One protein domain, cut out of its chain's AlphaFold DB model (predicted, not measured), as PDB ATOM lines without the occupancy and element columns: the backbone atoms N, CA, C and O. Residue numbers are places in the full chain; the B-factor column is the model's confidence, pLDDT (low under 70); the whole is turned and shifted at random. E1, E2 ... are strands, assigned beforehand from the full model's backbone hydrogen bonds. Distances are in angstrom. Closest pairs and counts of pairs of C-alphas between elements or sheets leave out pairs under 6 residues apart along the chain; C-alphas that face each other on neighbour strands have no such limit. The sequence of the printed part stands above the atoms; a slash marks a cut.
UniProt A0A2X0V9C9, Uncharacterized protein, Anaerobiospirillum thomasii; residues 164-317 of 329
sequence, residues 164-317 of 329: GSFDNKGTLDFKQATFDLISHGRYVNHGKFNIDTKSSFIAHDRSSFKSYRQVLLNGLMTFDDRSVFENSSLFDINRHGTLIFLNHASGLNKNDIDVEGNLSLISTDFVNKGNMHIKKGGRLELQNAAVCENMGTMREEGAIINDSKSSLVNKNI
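What this domain is: This is residues 164 to 317 of the 329 residues of an uncharacterized protein of Anaerobiospirillum thomasii (UniProt A0A2X0V9C9). The chain is wound in stacked turns as a three-sided solenoid, each turn making one strand on each side, with corners of two to four residues between them. The three sides are three parallel sheets that stand like the walls of a triangular prism, well formed from the end with E1, E2 and E3 to the end with E20, E21 and E22, and the stacking of the turns makes the longest axis. The printed part has 154 residues, with no named helix and 22 strands, E1 to E22 in order along the chain; the class is all strand, with 92 residues in named elements. The sheets run E1 E4 E7 E10 E13 E16 E19 E22, then E2 E5 E8 E11 E14 E17 E20, then E3 E6 E9 E12 E15 E18 E21. The whole is compact, with a radius of gyration of the C-alphas of 14.2 A and spans of 38 by 29 by 25 A.

Where its parts are: E1, residues 165 to 168, begins at C-alpha 165, (13.924, 6.247, -4.893). E2, residues 171 to 175, is 13.2 A long from first to last C-alpha, and E3, residues 178 to 182, is 12.5 A long. Next come E4, residues 186 to 189, E5, residues 192 to 195, and E6, residues 200 to 203. E7 is residues 208 to 211, E8 residues 215 to 217 and E9 residues 220 to 223. E10, residues 228 to 231, and E11, residues 234 to 237, come before E12, residues 242 to 246, 12.9 A long, which begins at (30.792, 20.676, 4.705). E13 is residues 250 to 253, E14 residues 256 to 259, and E15 residues 262 to 266, 12.6 A long. E16, residues 269 to 272, and E17, residues 275 to 278, are followed by E18, residues 283 to 287, 12.8 A long. E19 is residues 291 to 294, E20 residues 297 to 300, E21 residues 303 to 306, and E22, residues 311 to 314, ends at C-alpha 314, (44.996, 19.242, -13.289).

How they stand to each other: In the sheet of eight strands the edge strands are E1 and E22. E1 and E4 are parallel at 7 degrees, with N 166 and O 186 2.8 A apart, within hydrogen-bond range. At the other edge E19 and E22 are parallel at 9 degrees, with N 294 and O 313 at 2.8 A. From edge to edge the strands' lines of this sheet turn by 48 degrees. In the sheet with edge strands E2 and E20 the turn is 28 degrees; E2 and E5 are parallel at 8 degrees, with N 194 and O 172 at 2.9 A. In the sheet with edge strands E3 and E21 the turn is 36 degrees; E9 and E12 are parallel at 20 degrees, with N 223 and O 244 at 2.8 A. The sheet with E1 and the sheet with E3 form a sandwich, two sheets face to face, their best planes 40 degrees apart and the facing parts 9.7 A centre to centre. The chain changes between these two at, for instance, the link E9 to E10, where the closest C-alphas are those of Phe 223 and Phe 229, 7.3 A apart. E14 runs on into E15 across a break of 2 residues, at 100 degrees. E1 and E3 are apart.

The domain as a whole: The two C-alphas farthest apart are those of Gly 170 and Ser 308, 43.2 A. The printed part has no cut, and the links from E1 to E22 are tight. The mean pLDDT of the printed part is 96.5; E22 has a mean of 89, and residue 317 is the one printed residue under 70.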
ATOM      1  N   GLY A 164      15.027   1.865  -2.872       95.31
ATOM      2  CA  GLY A 164      13.988   2.693  -3.493       95.31
ATOM      3  C   GLY A 164      14.499   4.043  -4.002       95.31
ATOM      4  O   GLY A 164      15.694   4.231  -4.249       95.31
ATOM      5  N   SER A 165      13.576   4.980  -4.244       97.69
ATOM      6  CA  SER A 165      13.924   6.247  -4.893       97.69
ATOM      7  C   SER A 165      13.157   7.461  -4.394       97.69
ATOM      8  O   SER A 165      11.942   7.401  -4.228       97.69
ATOM      9  N   PHE A 166      13.868   8.581  -4.281       98.62
ATOM     10  CA  PHE A 166      13.336   9.915  -4.042       98.62
ATOM     11  C   PHE A 166      13.587  10.786  -5.283       98.62
ATOM     12  O   PHE A 166      14.733  11.005  -5.668       98.62
ATOM     13  N   ASP A 167      12.525  11.308  -5.891       98.69
ATOM     14  CA  ASP A 167      12.577  12.310  -6.964       98.69
ATOM     15  C   ASP A 167      12.021  13.646  -6.444       98.69
ATOM     16  O   ASP A 167      10.828  13.774  -6.146       98.69
ATOM     17  N   ASN A 168      12.898  14.640  -6.291       98.62
ATOM     18  CA  ASN A 168      12.542  15.981  -5.849       98.62
ATOM     19  C   ASN A 168      12.427  16.941  -7.034       98.62
ATOM     20  O   ASN A 168      13.432  17.371  -7.578       98.62
ATOM     21  N   LYS A 169      11.218  17.371  -7.374       98.56
ATOM     22  CA  LYS A 169      10.922  18.417  -8.372       98.56
ATOM     23  C   LYS A 169      10.480  19.738  -7.740       98.56
ATOM     24  O   LYS A 169      10.372  20.739  -8.437       98.56
ATOM     25  N   GLY A 170      10.186  19.720  -6.441       98.38
ATOM     26  CA  GLY A 170       9.654  20.847  -5.686       98.38
ATOM     27  C   GLY A 170      10.707  21.557  -4.834       98.38
ATOM     28  O   GLY A 170      11.840  21.766  -5.260       98.38
ATOM     29  N   THR A 171      10.321  21.944  -3.621       98.62
ATOM     30  CA  THR A 171      11.232  22.509  -2.612       98.62
ATOM     31  C   THR A 171      11.411  21.527  -1.464       98.62
ATOM     32  O   THR A 171      10.431  20.920  -1.018       98.62
ATOM     33  N   LEU A 172      12.656  21.379  -1.014       98.31
ATOM     34  CA  LEU A 172      13.054  20.526   0.093       98.31
ATOM     35  C   LEU A 172      13.965  21.297   1.053       98.31
ATOM     36  O   LEU A 172      15.080  21.660   0.675       98.31
ATOM     37  N   ASP A 173      13.498  21.509   2.279       98.56
ATOM     38  CA  ASP A 173      14.215  22.261   3.312       98.56
ATOM     39  C   ASP A 173      14.473  21.398   4.553       98.56
ATOM     40  O   ASP A 173      13.544  20.828   5.131       98.56
ATOM     41  N   PHE A 174      15.727  21.330   4.996       98.38
ATOM     42  CA  PHE A 174      16.111  20.662   6.240       98.38
ATOM     43  C   PHE A 174      16.565  21.682   7.270       98.38
ATOM     44  O   PHE A 174      17.451  22.492   6.993       98.38
ATOM     45  N   LYS A 175      15.969  21.609   8.461       98.25
ATOM     46  CA  LYS A 175      16.283  22.448   9.610       98.25
ATOM     47  C   LYS A 175      16.500  21.598  10.857       98.25
ATOM     48  O   LYS A 175      15.547  21.050  11.398       98.25
ATOM     49  N   GLN A 176      17.729  21.482  11.353       97.88
ATOM     50  CA  GLN A 176      18.045  20.526  12.429       97.88
ATOM     51  C   GLN A 176      17.539  19.101  12.122       97.88
ATOM     52  O   GLN A 176      16.957  18.446  12.985       97.88
ATOM     53  N   ALA A 177      17.662  18.645  10.876       98.38
ATOM     54  CA  ALA A 177      17.117  17.362  10.441       98.38
ATOM     55  C   ALA A 177      18.185  16.487   9.778       98.38
ATOM     56  O   ALA A 177      19.121  16.989   9.161       98.38
ATOM     57  N   THR A 178      18.017  15.171   9.885       98.50
ATOM     58  CA  THR A 178      18.924  14.189   9.274       98.50
ATOM     59  C   THR A 178      18.192  13.387   8.210       98.50
ATOM     60  O   THR A 178      17.103  12.867   8.466       98.50
ATOM     61  N   PHE A 179      18.808  13.273   7.036       98.62
ATOM     62  CA  PHE A 179      18.376  12.408   5.946       98.62
ATOM     63  C   PHE A 179      19.422  11.325   5.687       98.62
ATOM     64  O   PHE A 179      20.516  11.623   5.214       98.62
ATOM     65  N   ASP A 180      19.057  10.074   5.936       98.56
ATOM     66  CA  ASP A 180      19.871   8.897   5.656       98.56
ATOM     67  C   ASP A 180      19.377   8.222   4.363       98.56
ATOM     68  O   ASP A 180      18.256   7.713   4.304       98.56
ATOM     69  N   LEU A 181      20.210   8.205   3.323       98.50
ATOM     70  CA  LEU A 181      20.016   7.464   2.077       98.50
ATOM     71  C   LEU A 181      20.914   6.224   2.083       98.50
ATOM     72  O   LEU A 181      22.139   6.325   1.986       98.50
ATOM     73  N   ILE A 182      20.301   5.056   2.223       97.81
ATOM     74  CA  ILE A 182      20.991   3.838   2.640       97.81
ATOM     75  C   ILE A 182      20.622   2.660   1.743       97.81
ATOM     76  O   ILE A 182      19.551   2.634   1.132       97.81
ATOM     77  N   SER A 183      21.499   1.659   1.700       96.50
ATOM     78  CA  SER A 183      21.332   0.422   0.928       96.50
ATOM     79  C   SER A 183      20.871   0.691  -0.516       96.50
ATOM     80  O   SER A 183      19.728   0.441  -0.864       96.50
ATOM     81  N   HIS A 184      21.729   1.206  -1.392       97.12
ATOM     82  CA  HIS A 184      21.385   1.466  -2.805       97.12
ATOM     83  C   HIS A 184      20.199   2.430  -3.021       97.12
ATOM     84  O   HIS A 184      19.537   2.389  -4.063       97.12
ATOM     85  N   GLY A 185      19.911   3.306  -2.057       98.12
ATOM     86  CA  GLY A 185      18.905   4.346  -2.225       98.12
ATOM     87  C   GLY A 185      19.288   5.298  -3.361       98.12
ATOM     88  O   GLY A 185      20.462   5.610  -3.569       98.12
ATOM     89  N   ARG A 186      18.298   5.778  -4.117       98.62
ATOM     90  CA  ARG A 186      18.512   6.749  -5.200       98.62
ATOM     91  C   ARG A 186      17.792   8.056  -4.913       98.62
ATOM     92  O   ARG A 186      16.568   8.077  -4.853       98.62
ATOM     93  N   TYR A 187      18.531   9.149  -4.837       98.75
ATOM     94  CA  TYR A 187      17.987  10.495  -4.744       98.75
ATOM     95  C   TYR A 187      18.286  11.272  -6.028       98.75
ATOM     96  O   TYR A 187      19.432  11.342  -6.473       98.75
ATOM     97  N   VAL A 188      17.257  11.875  -6.620       98.75
ATOM     98  CA  VAL A 188      17.390  12.758  -7.781       98.75
ATOM     99  C   VAL A 188      16.764  14.113  -7.473       98.75
ATOM    100  O   VAL A 188      15.573  14.200  -7.182       98.75
ATOM    101  N   ASN A 189      17.567  15.172  -7.570       98.69
ATOM    102  CA  ASN A 189      17.130  16.551  -7.426       98.69
ATOM    103  C   ASN A 189      16.895  17.204  -8.793       98.69
ATOM    104  O   ASN A 189      17.822  17.379  -9.578       98.69
ATOM    105  N   HIS A 190      15.677  17.660  -9.030       98.38
ATOM    106  CA  HIS A 190      15.276  18.591 -10.084       98.38
ATOM    107  C   HIS A 190      14.722  19.913  -9.518       98.38
ATOM    108  O   HIS A 190      14.365  20.807 -10.286       98.38
ATOM    109  N   GLY A 191      14.626  20.034  -8.191       97.75
ATOM    110  CA  GLY A 191      14.027  21.151  -7.469       97.75
ATOM    111  C   GLY A 191      15.033  21.965  -6.650       97.75
ATOM    112  O   GLY A 191      16.234  21.952  -6.914       97.75
ATOM    113  N   LYS A 192      14.540  22.695  -5.646       98.00
ATOM    114  CA  LYS A 192      15.393  23.330  -4.631       98.00
ATOM    115  C   LYS A 192      15.690  22.332  -3.522       98.00
ATOM    116  O   LYS A 192      14.766  21.656  -3.058       98.00
ATOM    117  N   PHE A 193      16.943  22.280  -3.085       98.50
ATOM    118  CA  PHE A 193      17.361  21.450  -1.964       98.50
ATOM    119  C   PHE A 193      18.287  22.234  -1.030       98.50
ATOM    120  O   PHE A 193      19.416  22.556  -1.392       98.50
ATOM    121  N   ASN A 194      17.794  22.533   0.171       98.56
ATOM    122  CA  ASN A 194      18.501  23.316   1.176       98.56
ATOM    123  C   ASN A 194      18.770  22.470   2.426       98.56
ATOM    124  O   ASN A 194      17.856  21.859   2.985       98.56
ATOM    125  N   ILE A 195      20.018  22.480   2.888       98.62
ATOM    126  CA  ILE A 195      20.455  21.816   4.121       98.62
ATOM    127  C   ILE A 195      20.973  22.897   5.072       98.62
ATOM    128  O   ILE A 195      21.981  23.539   4.768       98.62
ATOM    129  N   ASP A 196      20.287  23.137   6.197       98.31
ATOM    130  CA  ASP A 196      20.732  24.129   7.187       98.31
ATOM    131  C   ASP A 196      21.981  23.689   7.959       98.31
ATOM    132  O   ASP A 196      22.376  22.528   7.942       98.31
ATOM    133  N   THR A 197      22.558  24.625   8.711       97.94
ATOM    134  CA  THR A 197      23.787  24.453   9.502       97.94
ATOM    135  C   THR A 197      23.766  23.329  10.533       97.94
ATOM    136  O   THR A 197      24.820  22.914  10.999       97.94
ATOM    137  N   LYS A 198      22.588  22.867  10.953       98.12
ATOM    138  CA  LYS A 198      22.421  21.799  11.947       98.12
ATOM    139  C   LYS A 198      21.822  20.534  11.330       98.12
ATOM    140  O   LYS A 198      21.422  19.632  12.062       98.12
ATOM    141  N   SER A 199      21.723  20.487  10.008       98.75
ATOM    142  CA  SER A 199      21.150  19.378   9.264       98.75
ATOM    143  C   SER A 199      22.239  18.550   8.611       98.75
ATOM    144  O   SER A 199      23.340  19.034   8.330       98.75
ATOM    145  N   SER A 200      21.909  17.291   8.353       98.62
ATOM    146  CA  SER A 200      22.798  16.360   7.678       98.62
ATOM    147  C   SER A 200      22.079  15.577   6.588       98.62
ATOM    148  O   SER A 200      20.941  15.139   6.756       98.62
ATOM    149  N   PHE A 201      22.767  15.376   5.470       98.81
ATOM    150  CA  PHE A 201      22.415  14.388   4.458       98.81
ATOM    151  C   PHE A 201      23.540  13.362   4.370       98.81
ATOM    152  O   PHE A 201      24.701  13.730   4.213       98.81
ATOM    153  N   ILE A 202      23.207  12.081   4.459       98.69
ATOM    154  CA  ILE A 202      24.178  10.991   4.459       98.69
ATOM    155  C   ILE A 202      23.758   9.993   3.387       98.69
ATOM    156  O   ILE A 202      22.668   9.437   3.458       98.69
ATOM    157  N   ALA A 203      24.620   9.751   2.405       98.69
ATOM    158  CA  ALA A 203      24.479   8.657   1.456       98.69
ATOM    159  C   ALA A 203      25.538   7.592   1.743       98.69
ATOM    160  O   ALA A 203      26.730   7.887   1.734       98.69
ATOM    161  N   HIS A 204      25.107   6.350   1.963       97.25
ATOM    162  CA  HIS A 204      26.013   5.220   2.187       97.25
ATOM    163  C   HIS A 204      25.488   3.924   1.557       97.25
ATOM    164  O   HIS A 204      24.398   3.902   0.973       97.25
ATOM    165  N   ASP A 205      26.274   2.850   1.633       96.81
ATOM    166  CA  ASP A 205      25.982   1.524   1.075       96.81
ATOM    167  C   ASP A 205      25.608   1.574  -0.418       96.81
ATOM    168  O   ASP A 205      24.521   1.143  -0.822       96.81
ATOM    169  N   ARG A 206      26.490   2.128  -1.259       97.06
ATOM    170  CA  ARG A 206      26.283   2.273  -2.717       97.06
ATOM    171  C   ARG A 206      25.048   3.088  -3.123       97.06
ATOM    172  O   ARG A 206      24.513   2.917  -4.221       97.06
ATOM    173  N   SER A 207      24.573   3.972  -2.252       98.56
ATOM    174  CA  SER A 207      23.496   4.905  -2.587       98.56
ATOM    175  C   SER A 207      23.954   5.971  -3.587       98.56
ATOM    176  O   SER A 207      25.144   6.239  -3.733       98.56
ATOM    177  N   SER A 208      23.015   6.596  -4.296       98.62
ATOM    178  CA  SER A 208      23.321   7.601  -5.318       98.62
ATOM    179  C   SER A 208      22.524   8.884  -5.132       98.62
ATOM    180  O   SER A 208      21.311   8.853  -4.932       98.62
ATOM    181  N   PHE A 209      23.210  10.014  -5.256       98.81
ATOM    182  CA  PHE A 209      22.632  11.348  -5.311       98.81
ATOM    183  C   PHE A 209      22.969  11.980  -6.657       98.81
ATOM    184  O   PHE A 209      24.134  12.044  -7.052       98.81
ATOM    185  N   LYS A 210      21.951  12.480  -7.354       98.81
ATOM    186  CA  LYS A 210      22.127  13.254  -8.584       98.81
ATOM    187  C   LYS A 210      21.406  14.578  -8.472       98.81
ATOM    188  O   LYS A 210      20.233  14.587  -8.109       98.81
ATOM    189  N   SER A 211      22.067  15.668  -8.844       98.56
ATOM    190  CA  SER A 211      21.445  16.986  -8.886       98.56
ATOM    191  C   SER A 211      21.448  17.607 -10.271       98.56
ATOM    192  O   SER A 211      22.479  17.676 -10.934       98.56
ATOM    193  N   TYR A 212      20.281  18.101 -10.673       98.50
ATOM    194  CA  TYR A 212      20.025  18.854 -11.900       98.50
ATOM    195  C   TYR A 212      19.540  20.282 -11.615       98.50
ATOM    196  O   TYR A 212      19.241  21.030 -12.544       98.50
ATOM    197  N   ARG A 213      19.437  20.675 -10.341       96.88
ATOM    198  CA  ARG A 213      19.045  22.026  -9.925       96.88
ATOM    199  C   ARG A 213      19.691  22.396  -8.586       96.88
ATOM    200  O   ARG A 213      20.286  21.542  -7.945       96.88
ATOM    201  N   GLN A 214      19.609  23.670  -8.208       94.00
ATOM    202  CA  GLN A 214      20.379  24.249  -7.108       94.00
ATOM    203  C   GLN A 214      20.323  23.434  -5.807       94.00
ATOM    204  O   GLN A 214      19.238  23.072  -5.335       94.00
ATOM    205  N   VAL A 215      21.504  23.223  -5.224       98.44
ATOM    206  CA  VAL A 215      21.688  22.715  -3.862       98.44
ATOM    207  C   VAL A 215      22.397  23.785  -3.038       98.44
ATOM    208  O   VAL A 215      23.446  24.274  -3.449       98.44
ATOM    209  N   LEU A 216      21.830  24.123  -1.880       98.56
ATOM    210  CA  LEU A 216      22.429  25.035  -0.910       98.56
ATOM    211  C   LEU A 216      22.816  24.259   0.350       98.56
ATOM    212  O   LEU A 216      21.958  23.872   1.150       98.56
ATOM    213  N   LEU A 217      24.114  24.045   0.537       98.75
ATOM    214  CA  LEU A 217      24.661  23.299   1.660       98.75
ATOM    215  C   LEU A 217      25.228  24.254   2.713       98.75
ATOM    216  O   LEU A 217      26.316  24.800   2.554       98.75
ATOM    217  N   ASN A 218      24.499  24.430   3.817       98.62
ATOM    218  CA  ASN A 218      24.991  25.124   5.013       98.62
ATOM    219  C   ASN A 218      25.377  24.162   6.141       98.62
ATOM    220  O   ASN A 218      26.071  24.587   7.057       98.62
ATOM    221  N   GLY A 219      24.890  22.919   6.105       98.62
ATOM    222  CA  GLY A 219      25.192  21.863   7.077       98.62
ATOM    223  C   GLY A 219      26.164  20.825   6.545       98.62
ATOM    224  O   GLY A 219      27.114  21.147   5.838       98.62
ATOM    225  N   LEU A 220      25.912  19.560   6.869       98.88
ATOM    226  CA  LEU A 220      26.773  18.445   6.488       98.88
ATOM    227  C   LEU A 220      26.148  17.619   5.359       98.88
ATOM    228  O   LEU A 220      24.985  17.228   5.433       98.88
ATOM    229  N   MET A 221      26.937  17.295   4.342       98.88
ATOM    230  CA  MET A 221      26.593  16.282   3.353       98.88
ATOM    231  C   MET A 221      27.731  15.268   3.256       98.88
ATOM    232  O   MET A 221      28.878  15.651   3.039       98.88
ATOM    233  N   THR A 222      27.418  13.986   3.414       98.88
ATOM    234  CA  THR A 222      28.412  12.910   3.464       98.88
ATOM    235  C   THR A 222      28.087  11.823   2.450       98.88
ATOM    236  O   THR A 222      26.954  11.347   2.388       98.88
ATOM    237  N   PHE A 223      29.103  11.402   1.705       98.75
ATOM    238  CA  PHE A 223      29.084  10.269   0.789       98.75
ATOM    239  C   PHE A 223      30.092   9.223   1.266       98.75
ATOM    240  O   PHE A 223      31.289   9.497   1.336       98.75
ATOM    241  N   ASP A 224      29.597   8.036   1.609       98.00
ATOM    242  CA  ASP A 224      30.358   6.925   2.190       98.00
ATOM    243  C   ASP A 224      30.076   5.588   1.464       98.00
ATOM    244  O   ASP A 224      29.156   5.512   0.646       98.00
ATOM    245  N   ASP A 225      30.879   4.552   1.728       96.12
ATOM    246  CA  ASP A 225      30.830   3.175   1.200       96.12
ATOM    247  C   ASP A 225      30.355   3.096  -0.253       96.12
ATOM    248  O   ASP A 225      29.247   2.638  -0.566       96.12
ATOM    249  N   ARG A 226      31.217   3.562  -1.165       96.81
ATOM    250  CA  ARG A 226      30.988   3.504  -2.621       96.81
ATOM    251  C   ARG A 226      29.697   4.181  -3.081       96.81
ATOM    252  O   ARG A 226      29.168   3.850  -4.147       96.81
ATOM    253  N   SER A 227      29.165   5.113  -2.297       98.25
ATOM    254  CA  SER A 227      28.091   5.983  -2.761       98.25
ATOM    255  C   SER A 227      28.568   6.893  -3.896       98.25
ATOM    256  O   SER A 227      29.766   7.095  -4.125       98.25
ATOM    257  N   VAL A 228      27.607   7.403  -4.659       98.50
ATOM    258  CA  VAL A 228      27.858   8.179  -5.873       98.50
ATOM    259  C   VAL A 228      27.198   9.542  -5.756       98.50
ATOM    260  O   VAL A 228      25.993   9.637  -5.518       98.50
ATOM    261  N   PHE A 229      27.974  10.585  -6.010       98.81
ATOM    262  CA  PHE A 229      27.509  11.953  -6.166       98.81
ATOM    263  C   PHE A 229      27.678  12.406  -7.614       98.81
ATOM    264  O   PHE A 229      28.759  12.297  -8.194       98.81
ATOM    265  N   GLU A 230      26.624  12.979  -8.186       98.81
ATOM    266  CA  GLU A 230      26.676  13.618  -9.496       98.81
ATOM    267  C   GLU A 230      26.026  15.003  -9.440       98.81
ATOM    268  O   GLU A 230      24.816  15.124  -9.244       98.81
ATOM    269  N   ASN A 231      26.814  16.052  -9.668       98.69
ATOM    270  CA  ASN A 231      26.310  17.412  -9.824       98.69
ATOM    271  C   ASN A 231      26.259  17.805 -11.302       98.69
ATOM    272  O   ASN A 231      27.276  17.801 -11.987       98.69
ATOM    273  N   SER A 232      25.079  18.188 -11.778       98.44
ATOM    274  CA  SER A 232      24.838  18.793 -13.095       98.44
ATOM    275  C   SER A 232      24.174  20.171 -12.958       98.44
ATOM    276  O   SER A 232      23.412  20.584 -13.827       98.44
ATOM    277  N   SER A 233      24.399  20.855 -11.834       95.31
ATOM    278  CA  SER A 233      23.724  22.101 -11.455       95.31
ATOM    279  C   SER A 233      24.657  23.060 -10.714       95.31
ATOM    280  O   SER A 233      25.862  22.833 -10.691       95.31
ATOM    281  N   LEU A 234      24.117  24.141 -10.146       97.06
ATOM    282  CA  LEU A 234      24.833  24.961  -9.168       97.06
ATOM    283  C   LEU A 234      24.781  24.276  -7.797       97.06
ATOM    284  O   LEU A 234      23.691  23.982  -7.297       97.06
ATOM    285  N   PHE A 235      25.941  24.025  -7.204       98.62
ATOM    286  CA  PHE A 235      26.064  23.444  -5.874       98.62
ATOM    287  C   PHE A 235      26.902  24.369  -4.988       98.62
ATOM    288  O   PHE A 235      28.114  24.488  -5.170       98.62
ATOM    289  N   ASP A 236      26.246  24.996  -4.018       98.62
ATOM    290  CA  ASP A 236      26.854  25.990  -3.139       98.62
ATOM    291  C   ASP A 236      27.189  25.350  -1.785       98.62
ATOM    292  O   ASP A 236      26.294  25.021  -1.000       98.62
ATOM    293  N   ILE A 237      28.480  25.177  -1.490       98.69
ATOM    294  CA  ILE A 237      28.975  24.821  -0.155       98.69
ATOM    295  C   ILE A 237      29.258  26.126   0.582       98.69
ATOM    296  O   ILE A 237      30.342  26.697   0.465       98.69
ATOM    297  N   ASN A 238      28.279  26.617   1.336       98.31
ATOM    298  CA  ASN A 238      28.401  27.883   2.060       98.31
ATOM    299  C   ASN A 238      29.433  27.799   3.191       98.31
ATOM    300  O   ASN A 238      29.853  26.715   3.575       98.31
ATOM    301  N   ARG A 239      29.788  28.943   3.794       97.44
ATOM    302  CA  ARG A 239      30.803  29.063   4.866       97.44
ATOM    303  C   ARG A 239      30.714  28.025   5.996       97.44
ATOM    304  O   ARG A 239      31.733  27.659   6.570       97.44
ATOM    305  N   HIS A 240      29.509  27.593   6.355       96.75
ATOM    306  CA  HIS A 240      29.276  26.588   7.403       96.75
ATOM    307  C   HIS A 240      29.057  25.173   6.850       96.75
ATOM    308  O   HIS A 240      29.051  24.205   7.608       96.75
ATOM    309  N   GLY A 241      28.880  25.070   5.536       98.69
ATOM    310  CA  GLY A 241      28.675  23.836   4.811       98.69
ATOM    311  C   GLY A 241      29.929  22.978   4.779       98.69
ATOM    312  O   GLY A 241      31.051  23.473   4.663       98.69
ATOM    313  N   THR A 242      29.734  21.669   4.865       98.81
ATOM    314  CA  THR A 242      30.792  20.676   4.705       98.81
ATOM    315  C   THR A 242      30.289  19.547   3.818       98.81
ATOM    316  O   THR A 242      29.280  18.918   4.133       98.81
ATOM    317  N   LEU A 243      30.995  19.286   2.720       98.81
ATOM    318  CA  LEU A 243      30.776  18.140   1.843       98.81
ATOM    319  C   LEU A 243      31.937  17.156   2.013       98.81
ATOM    320  O   LEU A 243      33.091  17.532   1.819       98.81
ATOM    321  N   ILE A 244      31.639  15.907   2.372       98.75
ATOM    322  CA  ILE A 244      32.643  14.872   2.650       98.75
ATOM    323  C   ILE A 244      32.429  13.665   1.747       98.75
ATOM    324  O   ILE A 244      31.315  13.153   1.634       98.75
ATOM    325  N   PHE A 245      33.523  13.176   1.179       98.69
ATOM    326  CA  PHE A 245      33.617  11.894   0.497       98.69
ATOM    327  C   PHE A 245      34.583  10.991   1.265       98.69
ATOM    328  O   PHE A 245      35.710  11.401   1.546       98.69
ATOM    329  N   LEU A 246      34.152   9.776   1.605       96.75
ATOM    330  CA  LEU A 246      34.990   8.776   2.267       96.75
ATOM    331  C   LEU A 246      34.741   7.348   1.752       96.75
ATOM    332  O   LEU A 246      33.785   7.093   1.020       96.75
ATOM    333  N   ASN A 247      35.640   6.424   2.112       93.62
ATOM    334  CA  ASN A 247      35.566   4.979   1.847       93.62
ATOM    335  C   ASN A 247      35.143   4.628   0.410       93.62
ATOM    336  O   ASN A 247      34.137   3.949   0.171       93.62
ATOM    337  N   HIS A 248      35.931   5.089  -0.565       93.69
ATOM    338  CA  HIS A 248      35.715   4.820  -1.990       93.69
ATOM    339  C   HIS A 248      34.387   5.345  -2.554       93.69
ATOM    340  O   HIS A 248      33.941   4.875  -3.605       93.69
ATOM    341  N   ALA A 249      33.739   6.307  -1.890       97.50
ATOM    342  CA  ALA A 249      32.715   7.106  -2.545       97.50
ATOM    343  C   ALA A 249      33.296   7.811  -3.784       97.50
ATOM    344  O   ALA A 249      34.499   8.063  -3.874       97.50
ATOM    345  N   SER A 250      32.428   8.115  -4.746       97.06
ATOM    346  CA  SER A 250      32.820   8.760  -6.000       97.06
ATOM    347  C   SER A 250      32.026  10.035  -6.238       97.06
ATOM    348  O   SER A 250      30.807  10.075  -6.039       97.06
ATOM    349  N   GLY A 251      32.721  11.081  -6.677       98.19
ATOM    350  CA  GLY A 251      32.122  12.368  -7.002       98.19
ATOM    351  C   GLY A 251      32.364  12.767  -8.451       98.19
ATOM    352  O   GLY A 251      33.475  12.662  -8.964       98.19
ATOM    353  N   LEU A 252      31.322  13.256  -9.117       98.69
ATOM    354  CA  LEU A 252      31.417  13.840 -10.448       98.69
ATOM    355  C   LEU A 252      30.732  15.202 -10.475       98.69
ATOM    356  O   LEU A 252      29.509  15.297 -10.364       98.69
ATOM    357  N   ASN A 253      31.516  16.250 -10.704       98.62
ATOM    358  CA  ASN A 253      30.991  17.568 -11.027       98.62
ATOM    359  C   ASN A 253      30.967  17.783 -12.541       98.62
ATOM    360  O   ASN A 253      32.002  17.693 -13.196       98.62
ATOM    361  N   LYS A 254      29.801  18.099 -13.101       98.50
ATOM    362  CA  LYS A 254      29.616  18.443 -14.520       98.50
ATOM    363  C   LYS A 254      29.286  19.916 -14.749       98.50
ATOM    364  O   LYS A 254      29.278  20.332 -15.900       98.50
ATOM    365  N   ASN A 255      28.989  20.672 -13.694       97.69
ATOM    366  CA  ASN A 255      28.633  22.085 -13.791       97.69
ATOM    367  C   ASN A 255      29.347  22.876 -12.683       97.69
ATOM    368  O   ASN A 255      30.561  22.755 -12.584       97.69
ATOM    369  N   ASP A 256      28.657  23.653 -11.854       98.00
ATOM    370  CA  ASP A 256      29.288  24.582 -10.917       98.00
ATOM    371  C   ASP A 256      29.281  24.026  -9.488       98.00
ATOM    372  O   ASP A 256      28.232  23.627  -8.972       98.00
ATOM    373  N   ILE A 257      30.451  24.025  -8.847       98.56
ATOM    374  CA  ILE A 257      30.602  23.883  -7.397       98.56
ATOM    375  C   ILE A 257      31.328  25.117  -6.866       98.56
ATOM    376  O   ILE A 257      32.493  25.346  -7.202       98.56
ATOM    377  N   ASP A 258      30.658  25.852  -5.986       98.44
ATOM    378  CA  ASP A 258      31.231  26.966  -5.238       98.44
ATOM    379  C   ASP A 258      31.529  26.517  -3.804       98.44
ATOM    380  O   ASP A 258      30.653  26.007  -3.103       98.44
ATOM    381  N   VAL A 259      32.768  26.715  -3.351       98.62
ATOM    382  CA  VAL A 259      33.239  26.267  -2.035       98.62
ATOM    383  C   VAL A 259      33.639  27.461  -1.178       98.62
ATOM    384  O   VAL A 259      34.740  27.986  -1.305       98.62
ATOM    385  N   GLU A 260      32.742  27.888  -0.291       98.44
ATOM    386  CA  GLU A 260      33.010  28.849   0.794       98.44
ATOM    387  C   GLU A 260      33.237  28.156   2.143       98.44
ATOM    388  O   GLU A 260      33.832  28.749   3.042       98.44
ATOM    389  N   GLY A 261      32.727  26.931   2.295       98.50
ATOM    390  CA  GLY A 261      32.935  26.055   3.446       98.50
ATOM    391  C   GLY A 261      34.041  25.033   3.198       98.50
ATOM    392  O   GLY A 261      35.125  25.388   2.739       98.50
ATOM    393  N   ASN A 262      33.773  23.760   3.495       98.62
ATOM    394  CA  ASN A 262      34.757  22.687   3.339       98.62
ATOM    395  C   ASN A 262      34.303  21.608   2.346       98.62
ATOM    396  O   ASN A 262      33.175  21.120   2.414       98.62
ATOM    397  N   LEU A 263      35.208  21.210   1.457       98.69
ATOM    398  CA  LEU A 263      35.095  20.028   0.611       98.69
ATOM    399  C   LEU A 263      36.241  19.074   0.962       98.69
ATOM    400  O   LEU A 263      37.394  19.362   0.655       98.69
ATOM    401  N   SER A 264      35.925  17.935   1.574       98.44
ATOM    402  CA  SER A 264      36.916  16.940   1.999       98.44
ATOM    403  C   SER A 264      36.783  15.647   1.199       98.44
ATOM    404  O   SER A 264      35.709  15.048   1.133       98.44
ATOM    405  N   LEU A 265      37.895  15.199   0.625       98.38
ATOM    406  CA  LEU A 265      38.045  13.948  -0.110       98.38
ATOM    407  C   LEU A 265      38.992  13.037   0.674       98.38
ATOM    408  O   LEU A 265      40.147  13.402   0.900       98.38
ATOM    409  N   ILE A 266      38.522  11.866   1.104       97.12
ATOM    410  CA  ILE A 266      39.275  10.964   1.986       97.12
ATOM    411  C   ILE A 266      39.258   9.547   1.411       97.12
ATOM    412  O   ILE A 266      38.266   8.835   1.538       97.12
ATOM    413  N   SER A 267      40.359   9.100   0.800       94.81
ATOM    414  CA  SER A 267      40.411   7.793   0.112       94.81
ATOM    415  C   SER A 267      39.302   7.624  -0.942       94.81
ATOM    416  O   SER A 267      38.627   6.590  -1.011       94.81
ATOM    417  N   THR A 268      39.084   8.667  -1.743       95.75
ATOM    418  CA  THR A 268      38.009   8.746  -2.742       95.75
ATOM    419  C   THR A 268      38.474   9.351  -4.053       95.75
ATOM    420  O   THR A 268      39.399  10.165  -4.064       95.75
ATOM    421  N   ASP A 269      37.738   9.040  -5.119       94.00
ATOM    422  CA  ASP A 269      37.925   9.634  -6.438       94.00
ATOM    423  C   ASP A 269      36.881  10.726  -6.695       94.00
ATOM    424  O   ASP A 269      35.668  10.510  -6.580       94.00
ATOM    425  N   PHE A 270      37.350  11.902  -7.098       97.94
ATOM    426  CA  PHE A 270      36.512  13.021  -7.503       97.94
ATOM    427  C   PHE A 270      36.941  13.534  -8.875       97.94
ATOM    428  O   PHE A 270      38.113  13.815  -9.109       97.94
ATOM    429  N   VAL A 271      35.988  13.708  -9.788       98.38
ATOM    430  CA  VAL A 271      36.249  14.249 -11.124       98.38
ATOM    431  C   VAL A 271      35.501  15.562 -11.298       98.38
ATOM    432  O   VAL A 271      34.269  15.603 -11.272       98.38
ATOM    433  N   ASN A 272      36.242  16.638 -11.550       97.88
ATOM    434  CA  ASN A 272      35.680  17.917 -11.955       97.88
ATOM    435  C   ASN A 272      35.721  18.070 -13.479       97.88
ATOM    436  O   ASN A 272      36.786  18.275 -14.051       97.88
ATOM    437  N   LYS A 273      34.567  18.011 -14.145       97.69
ATOM    438  CA  LYS A 273      34.406  18.335 -15.575       97.69
ATOM    439  C   LYS A 273      33.818  19.725 -15.824       97.69
ATOM    440  O   LYS A 273      33.908  20.203 -16.948       97.69
ATOM    441  N   GLY A 274      33.197  20.334 -14.816       96.62
ATOM    442  CA  GLY A 274      32.618  21.673 -14.900       96.62
ATOM    443  C   GLY A 274      33.522  22.739 -14.279       96.62
ATOM    444  O   GLY A 274      34.746  22.669 -14.385       96.62
ATOM    445  N   ASN A 275      32.921  23.719 -13.614       96.94
ATOM    446  CA  ASN A 275      33.631  24.738 -12.857       96.94
ATOM    447  C   ASN A 275      33.665  24.370 -11.373       96.94
ATOM    448  O   ASN A 275      32.653  24.003 -10.775       96.94
ATOM    449  N   MET A 276      34.838  24.511 -10.770       97.75
ATOM    450  CA  MET A 276      35.020  24.462  -9.328       97.75
ATOM    451  C   MET A 276      35.683  25.759  -8.876       97.75
ATOM    452  O   MET A 276      36.763  26.105  -9.355       97.75
ATOM    453  N   HIS A 277      35.046  26.473  -7.955       97.81
ATOM    454  CA  HIS A 277      35.585  27.700  -7.388       97.81
ATOM    455  C   HIS A 277      35.774  27.537  -5.883       97.81
ATOM    456  O   HIS A 277      34.816  27.533  -5.114       97.81
ATOM    457  N   ILE A 278      37.031  27.434  -5.457       98.12
ATOM    458  CA  ILE A 278      37.393  27.476  -4.043       98.12
ATOM    459  C   ILE A 278      37.490  28.946  -3.645       98.12
ATOM    460  O   ILE A 278      38.500  29.595  -3.911       98.12
ATOM    461  N   LYS A 279      36.420  29.491  -3.066       97.62
ATOM    462  CA  LYS A 279      36.311  30.911  -2.710       97.62
ATOM    463  C   LYS A 279      37.160  31.248  -1.487       97.62
ATOM    464  O   LYS A 279      37.532  30.378  -0.698       97.62
ATOM    465  N   LYS A 280      37.419  32.542  -1.275       96.06
ATOM    466  CA  LYS A 280      38.122  33.037  -0.084       96.06
ATOM    467  C   LYS A 280      37.473  32.526   1.212       96.06
ATOM    468  O   LYS A 280      36.306  32.798   1.483       96.06
ATOM    469  N   GLY A 281      38.268  31.849   2.041       93.81
ATOM    470  CA  GLY A 281      37.825  31.235   3.300       93.81
ATOM    471  C   GLY A 281      37.317  29.796   3.159       93.81
ATOM    472  O   GLY A 281      37.259  29.098   4.167       93.81
ATOM    473  N   GLY A 282      37.029  29.348   1.933       98.00
ATOM    474  CA  GLY A 282      36.717  27.961   1.625       98.00
ATOM    475  C   GLY A 282      37.962  27.086   1.514       98.00
ATOM    476  O   GLY A 282      39.087  27.580   1.360       98.00
ATOM    477  N   ARG A 283      37.758  25.772   1.624       98.00
ATOM    478  CA  ARG A 283      38.836  24.779   1.664       98.00
ATOM    479  C   ARG A 283      38.492  23.546   0.835       98.00
ATOM    480  O   ARG A 283      37.374  23.040   0.912       98.00
ATOM    481  N   LEU A 284      39.475  23.061   0.083       98.31
ATOM    482  CA  LEU A 284      39.488  21.731  -0.520       98.31
ATOM    483  C   LEU A 284      40.577  20.903   0.172       98.31
ATOM    484  O   LEU A 284      41.748  21.275   0.146       98.31
ATOM    485  N   GLU A 285      40.197  19.787   0.781       98.00
ATOM    486  CA  GLU A 285      41.093  18.908   1.533       98.00
ATOM    487  C   GLU A 285      41.149  17.526   0.874       98.00
ATOM    488  O   GLU A 285      40.119  16.882   0.690       98.00
ATOM    489  N   LEU A 286      42.351  17.059   0.534       97.75
ATOM    490  CA  LEU A 286      42.605  15.733  -0.019       97.75
ATOM    491  C   LEU A 286      43.464  14.933   0.959       97.75
ATOM    492  O   LEU A 286      44.564  15.356   1.330       97.75
ATOM    493  N   GLN A 287      42.946  13.785   1.386       95.88
ATOM    494  CA  GLN A 287      43.556  12.957   2.417       95.88
ATOM    495  C   GLN A 287      43.508  11.472   2.055       95.88
ATOM    496  O   GLN A 287      42.602  10.996   1.370       95.88
ATOM    497  N   ASN A 288      44.456  10.716   2.602       93.00
ATOM    498  CA  ASN A 288      44.498   9.259   2.565       93.00
ATOM    499  C   ASN A 288      44.371   8.690   1.144       93.00
ATOM    500  O   ASN A 288      43.524   7.836   0.888       93.00
ATOM    501  N   ALA A 289      45.233   9.145   0.233       92.50
ATOM    502  CA  ALA A 289      45.228   8.730  -1.170       92.50
ATOM    503  C   ALA A 289      43.937   9.095  -1.921       92.50
ATOM    504  O   ALA A 289      43.467   8.346  -2.775       92.50
ATOM    505  N   ALA A 290      43.358  10.253  -1.600       95.62
ATOM    506  CA  ALA A 290      42.296  10.825  -2.411       95.62
ATOM    507  C   ALA A 290      42.844  11.322  -3.754       95.62
ATOM    508  O   ALA A 290      43.961  11.845  -3.837       95.62
ATOM    509  N   VAL A 291      42.030  11.208  -4.799       95.50
ATOM    510  CA  VAL A 291      42.347  11.716  -6.133       95.50
ATOM    511  C   VAL A 291      41.278  12.709  -6.556       95.50
ATOM    512  O   VAL A 291      40.092  12.389  -6.593       95.50
ATOM    513  N   CYS A 292      41.700  13.921  -6.911       96.75
ATOM    514  CA  CYS A 292      40.852  14.905  -7.570       96.75
ATOM    515  C   CYS A 292      41.378  15.146  -8.985       96.75
ATOM    516  O   CYS A 292      42.427  15.763  -9.172       96.75
ATOM    517  N   GLU A 293      40.647  14.686  -9.997       96.62
ATOM    518  CA  GLU A 293      40.960  14.978 -11.392       96.62
ATOM    519  C   GLU A 293      40.201  16.219 -11.861       96.62
ATOM    520  O   GLU A 293      38.984  16.188 -12.062       96.62
ATOM    521  N   ASN A 294      40.921  17.313 -12.093       95.56
ATOM    522  CA  ASN A 294      40.363  18.482 -12.752       95.56
ATOM    523  C   ASN A 294      40.501  18.365 -14.274       95.56
ATOM    524  O   ASN A 294      41.600  18.438 -14.818       95.56
ATOM    525  N   MET A 295      39.371  18.219 -14.958       95.31
ATOM    526  CA  MET A 295      39.238  18.261 -16.418       95.31
ATOM    527  C   MET A 295      38.538  19.535 -16.916       95.31
ATOM    528  O   MET A 295      38.586  19.817 -18.109       95.31
ATOM    529  N   GLY A 296      37.859  20.266 -16.028       93.50
ATOM    530  CA  GLY A 296      37.187  21.529 -16.326       93.50
ATOM    531  C   GLY A 296      37.968  22.740 -15.814       93.50
ATOM    532  O   GLY A 296      39.199  22.768 -15.859       93.50
ATOM    533  N   THR A 297      37.262  23.757 -15.326       94.06
ATOM    534  CA  THR A 297      37.878  24.962 -14.754       94.06
ATOM    535  C   THR A 297      38.004  24.817 -13.244       94.06
ATOM    536  O   THR A 297      37.046  24.422 -12.576       94.06
ATOM    537  N   MET A 298      39.157  25.198 -12.698       94.81
ATOM    538  CA  MET A 298      39.366  25.336 -11.260       94.81
ATOM    539  C   MET A 298      39.893  26.738 -10.957       94.81
ATOM    540  O   MET A 298      40.926  27.137 -11.493       94.81
ATOM    541  N   ARG A 299      39.173  27.487 -10.118       94.31
ATOM    542  CA  ARG A 299      39.595  28.791  -9.597       94.31
ATOM    543  C   ARG A 299      39.862  28.670  -8.105       94.31
ATOM    544  O   ARG A 299      39.007  28.189  -7.365       94.31
ATOM    545  N   GLU A 300      41.019  29.150  -7.679       93.38
ATOM    546  CA  GLU A 300      41.452  29.123  -6.285       93.38
ATOM    547  C   GLU A 300      41.610  30.551  -5.744       93.38
ATOM    548  O   GLU A 300      42.412  31.341  -6.236       93.38
ATOM    549  N   GLU A 301      40.823  30.873  -4.721       95.81
ATOM    550  CA  GLU A 301      40.963  32.045  -3.845       95.81
ATOM    551  C   GLU A 301      41.037  31.648  -2.356       95.81
ATOM    552  O   GLU A 301      41.393  32.468  -1.505       95.81
ATOM    553  N   GLY A 302      40.626  30.418  -2.034       94.88
ATOM    554  CA  GLY A 302      40.720  29.792  -0.716       94.88
ATOM    555  C   GLY A 302      41.958  28.909  -0.573       94.88
ATOM    556  O   GLY A 302      43.000  29.205  -1.146       94.88
ATOM    557  N   ALA A 303      41.852  27.845   0.226       95.81
ATOM    558  CA  ALA A 303      42.967  26.938   0.500       95.81
ATOM    559  C   ALA A 303      42.761  25.557  -0.134       95.81
ATOM    560  O   ALA A 303      41.694  24.959   0.011       95.81
ATOM    561  N   ILE A 304      43.814  25.015  -0.740       95.81
ATOM    562  CA  ILE A 304      43.906  23.602  -1.116       95.81
ATOM    563  C   ILE A 304      44.924  22.919  -0.199       95.81
ATOM    564  O   ILE A 304      46.063  23.364  -0.072       95.81
ATOM    565  N   ILE A 305      44.511  21.838   0.459       94.75
ATOM    566  CA  ILE A 305      45.344  21.061   1.381       94.75
ATOM    567  C   ILE A 305      45.439  19.646   0.834       94.75
ATOM    568  O   ILE A 305      44.435  18.945   0.752       94.75
ATOM    569  N   ASN A 306      46.647  19.231   0.464       92.56
ATOM    570  CA  ASN A 306      46.915  17.918  -0.109       92.56
ATOM    571  C   ASN A 306      47.954  17.189   0.749       92.56
ATOM    572  O   ASN A 306      49.045  17.723   0.962       92.56
ATOM    573  N   ASP A 307      47.624  15.999   1.256       89.06
ATOM    574  CA  ASP A 307      48.617  15.166   1.941       89.06
ATOM    575  C   ASP A 307      49.615  14.526   0.956       89.06
ATOM    576  O   ASP A 307      49.448  14.575  -0.262       89.06
ATOM    577  N   SER A 308      50.679  13.909   1.478       83.12
ATOM    578  CA  SER A 308      51.742  13.323   0.648       83.12
ATOM    579  C   SER A 308      51.313  12.096  -0.164       83.12
ATOM    580  O   SER A 308      52.078  11.633  -1.009       83.12
ATOM    581  N   LYS A 309      50.126  11.541   0.100       88.25
ATOM    582  CA  LYS A 309      49.599  10.344  -0.568       88.25
ATOM    583  C   LYS A 309      48.514  10.677  -1.585       88.25
ATOM    584  O   LYS A 309      48.178   9.824  -2.401       88.25
ATOM    585  N   SER A 310      47.956  11.878  -1.519       89.31
ATOM    586  CA  SER A 310      46.819  12.317  -2.313       89.31
ATOM    587  C   SER A 310      47.273  13.118  -3.530       89.31
ATOM    588  O   SER A 310      48.395  13.626  -3.603       89.31
ATOM    589  N   SER A 311      46.424  13.171  -4.552       88.31
ATOM    590  CA  SER A 311      46.779  13.739  -5.852       88.31
ATOM    591  C   SER A 311      45.690  14.662  -6.376       88.31
ATOM    592  O   SER A 311      44.571  14.235  -6.657       88.31
ATOM    593  N   LEU A 312      46.052  15.927  -6.585       91.75
ATOM    594  CA  LEU A 312      45.295  16.851  -7.420       91.75
ATOM    595  C   LEU A 312      45.901  16.841  -8.824       91.75
ATOM    596  O   LEU A 312      46.994  17.357  -9.049       91.75
ATOM    597  N   VAL A 313      45.189  16.248  -9.778       90.44
ATOM    598  CA  VAL A 313      45.638  16.141 -11.167       90.44
ATOM    599  C   VAL A 313      44.892  17.171 -12.000       90.44
ATOM    600  O   VAL A 313      43.715  16.991 -12.310       90.44
ATOM    601  N   ASN A 314      45.573  18.248 -12.390       86.19
ATOM    602  CA  ASN A 314      44.996  19.242 -13.289       86.19
ATOM    603  C   ASN A 314      45.321  18.919 -14.756       86.19
ATOM    604  O   ASN A 314      46.447  19.113 -15.206       86.19
ATOM    605  N   LYS A 315      44.320  18.440 -15.502       82.81
ATOM    606  CA  LYS A 315      44.416  18.134 -16.940       82.81
ATOM    607  C   LYS A 315      44.069  19.335 -17.830       82.81
ATOM    608  O   LYS A 315      44.299  19.269 -19.032       82.81
ATOM    609  N   ASN A 316      43.541  20.420 -17.261       74.25
ATOM    610  CA  ASN A 316      43.164  21.636 -17.983       74.25
ATOM    611  C   ASN A 316      43.941  22.845 -17.438       74.25
ATOM    612  O   ASN A 316      43.411  23.704 -16.731       74.25
ATOM    613  N   ILE A 317      45.243  22.876 -17.728       59.56
ATOM    614  CA  ILE A 317      46.125  23.978 -17.336       59.56
ATOM    615  C   ILE A 317      45.864  25.158 -18.278       59.56
ATOM    616  O   ILE A 317      46.330  25.173 -19.416       59.56
TER     617      ILE A 317